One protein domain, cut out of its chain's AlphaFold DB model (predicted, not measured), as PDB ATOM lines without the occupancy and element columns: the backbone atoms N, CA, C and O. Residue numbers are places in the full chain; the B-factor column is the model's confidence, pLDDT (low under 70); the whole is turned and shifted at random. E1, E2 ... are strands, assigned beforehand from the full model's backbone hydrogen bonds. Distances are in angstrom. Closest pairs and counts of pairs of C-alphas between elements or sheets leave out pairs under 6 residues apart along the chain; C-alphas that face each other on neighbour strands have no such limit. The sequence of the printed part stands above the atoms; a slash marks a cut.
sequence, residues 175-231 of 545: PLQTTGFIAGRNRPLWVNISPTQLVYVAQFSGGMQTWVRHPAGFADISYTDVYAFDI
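What this domain is: This is residues 175 to 231 of the 545 residues of an uncharacterized protein of Hymenobacter polaris (UniProt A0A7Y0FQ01). A twisted, curled wall of four strands, E1, E6, E3 and E4, has a separate two-strand ribbon, E2 and E5, set loosely across from it. The ribbon folds back from the end of the long hairpin E3 and E4, through residues 194 to 196 and 215 to 216. The printed part has 57 residues with six named strands, E1 to E6 in chain order, and no named helix; its class is all strand. The sheet runs E1, E6, E3, E4, and both it and the ribbon are antiparallel. The whole is compact, with a radius of gyration of the C-alphas of 10.7 A and spans of 32 by 21 by 17 A.

Where its parts are: E1 is residues 180 to 183, beginning at C-alpha 180 (-51.492, 75.443, 9.628). E2 is residues 190 to 193. E3, residues 197 to 205, is 25.0 A long, and E4, residues 208 to 214, 18.5 A. E5 is residues 217 to 220. E6, residues 225 to 230, is 16.8 A long and ends at C-alpha 230 (-52.347, 68.735, 4.445).

How they stand to each other: In the larger sheet, E1 and E4 are edge strands. N 180 and O 228 of E1 and E6 are 2.8 A apart, within hydrogen-bond range, as are N 200 and O 227 of E3 and E6, 2.8 A, and N 203 and O 210 of the hairpin E3 and E4, 2.7 A. The sheet is only just strongly twisted, with C-alphas up to 4.2 A off its best plane. In the ribbon, N 193 and O 217 are 2.8 A apart. The closest C-alphas of E2 and E3, Ile 193 and Val 199, are 7.3 A apart. E4 and E5 meet only through their link; E2 and E6 are apart.

The domain as a whole: The two farthest C-alphas, Gln 177 and Gly 206, are 31.9 A apart. The printed part has no cut and no long link. Mean pLDDT of the printed part is 76.1; residues 175 to 179, 184 to 188, 206 and 231 are under 70.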
ATOM      1  N   PRO A 175     -38.714  67.943   9.240       59.91
ATOM      2  CA  PRO A 175     -39.973  67.577   8.612       59.91
ATOM      3  C   PRO A 175     -41.040  68.594   9.017       59.91
ATOM      4  O   PRO A 175     -41.133  68.982  10.185       59.91
ATOM      5  N   LEU A 176     -41.852  69.026   8.058       67.44
ATOM      6  CA  LEU A 176     -42.992  69.874   8.353       67.44
ATOM      7  C   LEU A 176     -44.090  69.023   9.013       67.44
ATOM      8  O   LEU A 176     -44.923  68.429   8.334       67.44
ATOM      9  N   GLN A 177     -44.036  68.896  10.342       60.53
ATOM     10  CA  GLN A 177     -44.893  67.961  11.084       60.53
ATOM     11  C   GLN A 177     -46.342  68.433  11.261       60.53
ATOM     12  O   GLN A 177     -47.186  67.627  11.636       60.53
ATOM     13  N   THR A 178     -46.642  69.714  11.031       62.75
ATOM     14  CA  THR A 178     -47.961  70.289  11.340       62.75
ATOM     15  C   THR A 178     -48.565  71.020  10.151       62.75
ATOM     16  O   THR A 178     -47.871  71.697   9.391       62.75
ATOM     17  N   THR A 179     -49.879  70.862  10.005       68.94
ATOM     18  CA  THR A 179     -50.728  71.735   9.199       68.94
ATOM     19  C   THR A 179     -50.958  73.059   9.912       68.94
ATOM     20  O   THR A 179     -50.993  73.129  11.139       68.94
ATOM     21  N   GLY A 180     -51.144  74.119   9.133       70.44
ATOM     22  CA  GLY A 180     -51.492  75.443   9.628       70.44
ATOM     23  C   GLY A 180     -50.376  76.473   9.484       70.44
ATOM     24  O   GLY A 180     -49.508  76.380   8.614       70.44
ATOM     25  N   PHE A 181     -50.475  77.517  10.303       77.31
ATOM     26  CA  PHE A 181     -49.579  78.668  10.278       77.31
ATOM     27  C   PHE A 181     -48.277  78.374  11.016       77.31
ATOM     28  O   PHE A 181     -48.284  78.008  12.192       77.31
ATOM     29  N   ILE A 182     -47.154  78.633  10.357       76.25
ATOM     30  CA  ILE A 182     -45.821  78.532  10.934       76.25
ATOM     31  C   ILE A 182     -45.177  79.912  10.862       76.25
ATOM     32  O   ILE A 182     -44.827  80.411   9.792       76.25
ATOM     33  N   ALA A 183     -44.995  80.520  12.034       70.56
ATOM     34  CA  ALA A 183     -44.235  81.753  12.167       70.56
ATOM     35  C   ALA A 183     -42.733  81.445  12.023       70.56
ATOM     36  O   ALA A 183     -42.097  80.922  12.948       70.56
ATOM     37  N   GLY A 184     -42.161  81.761  10.862       63.00
ATOM     38  CA  GLY A 184     -40.717  81.669  10.613       63.00
ATOM     39  C   GLY A 184     -39.964  82.981  10.852       63.00
ATOM     40  O   GLY A 184     -38.738  82.985  10.785       63.00
ATOM     41  N   ARG A 185     -40.662  84.079  11.193       61.19
ATOM     42  CA  ARG A 185     -40.140  85.469  11.211       61.19
ATOM     43  C   ARG A 185     -38.833  85.708  11.982       61.19
ATOM     44  O   ARG A 185     -38.149  86.669  11.667       61.19
ATOM     45  N   ASN A 186     -38.441  84.847  12.922       59.44
ATOM     46  CA  ASN A 186     -37.288  85.092  13.801       59.44
ATOM     47  C   ASN A 186     -36.270  83.945  13.876       59.44
ATOM     48  O   ASN A 186     -35.439  83.936  14.782       59.44
ATOM     49  N   ARG A 187     -36.327  82.952  12.982       63.97
ATOM     50  CA  ARG A 187     -35.379  81.831  13.033       63.97
ATOM     51  C   ARG A 187     -35.026  81.291  11.653       63.97
ATOM     52  O   ARG A 187     -35.894  81.267  10.781       63.97
ATOM     53  N   PRO A 188     -33.784  80.813  11.469       63.81
ATOM     54  CA  PRO A 188     -33.449  79.987  10.328       63.81
ATOM     55  C   PRO A 188     -34.238  78.681  10.429       63.81
ATOM     56  O   PRO A 188     -34.056  77.906  11.368       63.81
ATOM     57  N   LEU A 189     -35.153  78.459   9.491       70.19
ATOM     58  CA  LEU A 189     -36.024  77.296   9.486       70.19
ATOM     59  C   LEU A 189     -36.060  76.722   8.076       70.19
ATOM     60  O   LEU A 189     -36.522  77.355   7.133       70.19
ATOM     61  N   TRP A 190     -35.548  75.505   7.958       72.44
ATOM     62  CA  TRP A 190     -35.580  74.726   6.731       72.44
ATOM     63  C   TRP A 190     -36.544  73.580   6.923       72.44
ATOM     64  O   TRP A 190     -36.440  72.845   7.908       72.44
ATOM     65  N   VAL A 191     -37.473  73.439   5.988       75.50
ATOM     66  CA  VAL A 191     -38.538  72.446   6.085       75.50
ATOM     67  C   VAL A 191     -38.529  71.508   4.897       75.50
ATOM     68  O   VAL A 191     -38.284  71.922   3.766       75.50
ATOM     69  N   ASN A 192     -38.793  70.235   5.166       78.19
ATOM     70  CA  ASN A 192     -39.086  69.256   4.133       78.19
ATOM     71  C   ASN A 192     -40.601  69.210   3.906       78.19
ATOM     72  O   ASN A 192     -41.346  68.782   4.791       78.19
ATOM     73  N   ILE A 193     -41.030  69.676   2.735       81.12
ATOM     74  CA  ILE A 193     -42.412  69.690   2.266       81.12
ATOM     75  C   ILE A 193     -42.700  68.355   1.586       81.12
ATOM     76  O   ILE A 193     -42.095  68.015   0.564       81.12
ATOM     77  N   SER A 194     -43.648  67.606   2.140       79.69
ATOM     78  CA  SER A 194     -44.115  66.355   1.540       79.69
ATOM     79  C   SER A 194     -44.767  66.606   0.169       79.69
ATOM     80  O   SER A 194     -45.453  67.614   0.007       79.69
ATOM     81  N   PRO A 195     -44.688  65.662  -0.790       77.38
ATOM     82  CA  PRO A 195     -45.502  65.688  -2.013       77.38
ATOM     83  C   PRO A 195     -47.015  65.778  -1.764       77.38
ATOM     84  O   PRO A 195     -47.769  66.129  -2.662       77.38
ATOM     85  N   THR A 196     -47.466  65.440  -0.553       74.12
ATOM     86  CA  THR A 196     -48.877  65.499  -0.142       74.12
ATOM     87  C   THR A 196     -49.270  66.823   0.517       74.12
ATOM     88  O   THR A 196     -50.433  66.996   0.875       74.12
ATOM     89  N   GLN A 197     -48.320  67.737   0.717       78.94
ATOM     90  CA  GLN A 197     -48.538  69.021   1.378       78.94
ATOM     91  C   GLN A 197     -48.536  70.152   0.353       78.94
ATOM     92  O   GLN A 197     -47.658  70.240  -0.503       78.94
ATOM     93  N   LEU A 198     -49.504  71.055   0.485       83.44
ATOM     94  CA  LEU A 198     -49.530  72.308  -0.252       83.44
ATOM     95  C   LEU A 198     -49.017  73.412   0.668       83.44
ATOM     96  O   LEU A 198     -49.574  73.634   1.742       83.44
ATOM     97  N   VAL A 199     -47.946  74.090   0.264       86.88
ATOM     98  CA  VAL A 199     -47.266  75.069   1.116       86.88
ATOM     99  C   VAL A 199     -47.190  76.414   0.419       86.88
ATOM    100  O   VAL A 199     -46.781  76.504  -0.736       86.88
ATOM    101  N   TYR A 200     -47.560  77.460   1.146       89.38
ATOM    102  CA  TYR A 200     -47.454  78.847   0.729       89.38
ATOM    103  C   TYR A 200     -46.516  79.606   1.656       89.38
ATOM    104  O   TYR A 200     -46.654  79.553   2.877       89.38
ATOM    105  N   VAL A 201     -45.582  80.346   1.070       88.56
ATOM    106  CA  VAL A 201     -44.583  81.143   1.782       88.56
ATOM    107  C   VAL A 201     -44.888  82.619   1.564       88.56
ATOM    108  O   VAL A 201     -45.125  83.038   0.429       88.56
ATOM    109  N   ALA A 202     -44.895  83.407   2.635       88.25
ATOM    110  CA  ALA A 202     -45.108  84.843   2.538       88.25
ATOM    111  C   ALA A 202     -43.961  85.520   1.771       88.25
ATOM    112  O   ALA A 202     -42.780  85.271   1.995       88.25
ATOM    113  N   GLN A 203     -44.310  86.426   0.873       85.81
ATOM    114  CA  GLN A 203     -43.397  87.340   0.215       85.81
ATOM    115  C   GLN A 203     -43.925  88.756   0.400       85.81
ATOM    116  O   GLN A 203     -45.100  89.037   0.177       85.81
ATOM    117  N   PHE A 204     -43.042  89.657   0.812       79.44
ATOM    118  CA  PHE A 204     -43.353  91.075   0.905       79.44
ATOM    119  C   PHE A 204     -42.771  91.771  -0.320       79.44
ATOM    120  O   PHE A 204     -41.554  91.799  -0.501       79.44
ATOM    121  N   SER A 205     -43.640  92.324  -1.162       71.31
ATOM    122  CA  SER A 205     -43.245  93.123  -2.323       71.31
ATOM    123  C   SER A 205     -44.082  94.395  -2.359       71.31
ATOM    124  O   SER A 205     -45.307  94.339  -2.288       71.31
ATOM    125  N   GLY A 206     -43.427  95.560  -2.408       66.56
ATOM    126  CA  GLY A 206     -44.117  96.851  -2.538       66.56
ATOM    127  C   GLY A 206     -45.099  97.188  -1.405       66.56
ATOM    128  O   GLY A 206     -46.079  97.882  -1.644       66.56
ATOM    129  N   GLY A 207     -44.876  96.681  -0.187       71.69
ATOM    130  CA  GLY A 207     -45.755  96.922   0.967       71.69
ATOM    131  C   GLY A 207     -46.990  96.015   1.049       71.69
ATOM    132  O   GLY A 207     -47.719  96.097   2.033       71.69
ATOM    133  N   MET A 208     -47.202  95.122   0.078       72.81
ATOM    134  CA  MET A 208     -48.239  94.088   0.137       72.81
ATOM    135  C   MET A 208     -47.626  92.721   0.444       72.81
ATOM    136  O   MET A 208     -46.575  92.356  -0.095       72.81
ATOM    137  N   GLN A 209     -48.298  91.964   1.309       82.00
ATOM    138  CA  GLN A 209     -47.975  90.568   1.570       82.00
ATOM    139  C   GLN A 209     -48.697  89.689   0.543       82.00
ATOM    140  O   GLN A 209     -49.924  89.710   0.424       82.00
ATOM    141  N   THR A 210     -47.925  88.923  -0.219       87.38
ATOM    142  CA  THR A 210     -48.421  87.880  -1.117       87.38
ATOM    143  C   THR A 210     -47.929  86.524  -0.639       87.38
ATOM    144  O   THR A 210     -46.905  86.405   0.026       87.38
ATOM    145  N   TRP A 211     -48.674  85.477  -0.947       90.12
ATOM    146  CA  TRP A 211     -48.363  84.108  -0.566       90.12
ATOM    147  C   TRP A 211     -48.000  83.333  -1.812       90.12
ATOM    148  O   TRP A 211     -48.816  83.216  -2.721       90.12
ATOM    149  N   VAL A 212     -46.782  82.807  -1.866       89.12
ATOM    150  CA  VAL A 212     -46.268  82.109  -3.046       89.12
ATOM    151  C   VAL A 212     -46.193  80.620  -2.778       89.12
ATOM    152  O   VAL A 212     -45.606  80.184  -1.788       89.12
ATOM    153  N   ARG A 213     -46.798  79.839  -3.672       89.06
ATOM    154  CA  ARG A 213     -46.809  78.382  -3.599       89.06
ATOM    155  C   ARG A 213     -45.390  77.850  -3.758       89.06
ATOM    156  O   ARG A 213     -44.735  78.111  -4.767       89.06
ATOM    157  N   HIS A 214     -44.941  77.059  -2.796       87.31
ATOM    158  CA  HIS A 214     -43.663  76.366  -2.863       87.31
ATOM    159  C   HIS A 214     -43.871  74.939  -3.398       87.31
ATOM    160  O   HIS A 214     -44.809  74.263  -2.968       87.31
ATOM    161  N   PRO A 215     -43.032  74.454  -4.331       83.88
ATOM    162  CA  PRO A 215     -43.076  73.058  -4.755       83.88
ATOM    163  C   PRO A 215     -42.704  72.113  -3.604       83.88
ATOM    164  O   PRO A 215     -42.056  72.516  -2.633       83.88
ATOM    165  N   ALA A 216     -43.080  70.841  -3.740       80.94
ATOM    166  CA  ALA A 216     -42.651  69.792  -2.821       80.94
ATOM    167  C   ALA A 216     -41.116  69.669  -2.777       80.94
ATOM    168  O   ALA A 216     -40.420  69.987  -3.746       80.94
ATOM    169  N   GLY A 217     -40.594  69.180  -1.652       76.56
ATOM    170  CA  GLY A 217     -39.164  69.116  -1.370       76.56
ATOM    171  C   GLY A 217     -38.741  70.130  -0.313       76.56
ATOM    172  O   GLY A 217     -39.507  70.494   0.572       76.56
ATOM    173  N   PHE A 218     -37.490  70.569  -0.361       73.62
ATOM    174  CA  PHE A 218     -36.922  71.379   0.711       73.62
ATOM    175  C   PHE A 218     -37.143  72.868   0.463       73.62
ATOM    176  O   PHE A 218     -36.816  73.379  -0.609       73.62
ATOM    177  N   ALA A 219     -37.659  73.564   1.473       73.50
ATOM    178  CA  ALA A 219     -37.890  74.999   1.437       73.50
ATOM    179  C   ALA A 219     -37.111  75.706   2.544       73.50
ATOM    180  O   ALA A 219     -37.143  75.302   3.711       73.50
ATOM    181  N   ASP A 220     -36.444  76.793   2.162       74.69
ATOM    182  CA  ASP A 220     -35.930  77.779   3.103       74.69
ATOM    183  C   ASP A 220     -37.083  78.699   3.489       74.69
ATOM    184  O   ASP A 220     -37.535  79.514   2.681       74.69
ATOM    185  N   ILE A 221     -37.577  78.532   4.708       74.19
ATOM    186  CA  ILE A 221     -38.664  79.341   5.256       74.19
ATOM    187  C   ILE A 221     -38.170  80.241   6.388       74.19
ATOM    188  O   ILE A 221     -38.936  80.720   7.227       74.19
ATOM    189  N   SER A 222     -36.861  80.473   6.409       71.56
ATOM    190  CA  SER A 222     -36.210  81.341   7.370       71.56
ATOM    191  C   SER A 222     -36.739  82.761   7.243       71.56
ATOM    192  O   SER A 222     -36.783  83.321   6.148       71.56
ATOM    193  N   TYR A 223     -37.094  83.363   8.375       70.81
ATOM    194  CA  TYR A 223     -37.528  84.763   8.460       70.81
ATOM    195  C   TYR A 223     -38.795  85.099   7.656       70.81
ATOM    196  O   TYR A 223     -39.107  86.271   7.462       70.81
ATOM    197  N   THR A 224     -39.557  84.088   7.238       79.31
ATOM    198  CA  THR A 224     -40.823  84.255   6.525       79.31
ATOM    199  C   THR A 224     -41.927  83.453   7.192       79.31
ATOM    200  O   THR A 224     -41.687  82.417   7.809       79.31
ATOM    201  N   ASP A 225     -43.159  83.931   7.078       84.38
ATOM    202  CA  ASP A 225     -44.304  83.119   7.455       84.38
ATOM    203  C   ASP A 225     -44.591  82.056   6.408       84.38
ATOM    204  O   ASP A 225     -44.339  82.242   5.213       84.38
ATOM    205  N   VAL A 226     -45.170  80.957   6.876       84.69
ATOM    206  CA  VAL A 226     -45.577  79.841   6.035       84.69
ATOM    207  C   VAL A 226     -46.949  79.357   6.442       84.69
ATOM    208  O   VAL A 226     -47.261  79.255   7.627       84.69
ATOM    209  N   TYR A 227     -47.744  79.010   5.444       85.50
ATOM    210  CA  TYR A 227     -48.943  78.210   5.606       85.50
ATOM    211  C   TYR A 227     -48.754  76.868   4.931       85.50
ATOM    212  O   TYR A 227     -48.329  76.801   3.779       85.50
ATOM    213  N   ALA A 228     -49.103  75.805   5.643       83.44
ATOM    214  CA  ALA A 228     -49.102  74.465   5.096       83.44
ATOM    215  C   ALA A 228     -50.458  73.798   5.267       83.44
ATOM    216  O   ALA A 228     -51.022  73.763   6.360       83.44
ATOM    217  N   PHE A 229     -50.957  73.242   4.176       79.19
ATOM    218  CA  PHE A 229     -52.220  72.532   4.113       79.19
ATOM    219  C   PHE A 229     -51.918  71.060   3.838       79.19
ATOM    220  O   PHE A 229     -51.248  70.732   2.855       79.19
ATOM    221  N   ASP A 230     -52.390  70.171   4.713       74.94
ATOM    222  CA  ASP A 230     -52.347  68.735   4.445       74.94
ATOM    223  C   ASP A 230     -53.608  68.341   3.698       74.94
ATOM    224  O   ASP A 230     -54.680  68.145   4.274       74.94
ATOM    225  N   ILE A 231     -53.456  68.230   2.387       67.00
ATOM    226  CA  ILE A 231     -54.543  67.842   1.503       67.00
ATOM    227  C   ILE A 231     -54.770  66.324   1.563       67.00
ATOM    228  O   ILE A 231     -55.787  65.825   1.088       67.00
TER     229      ILE A 231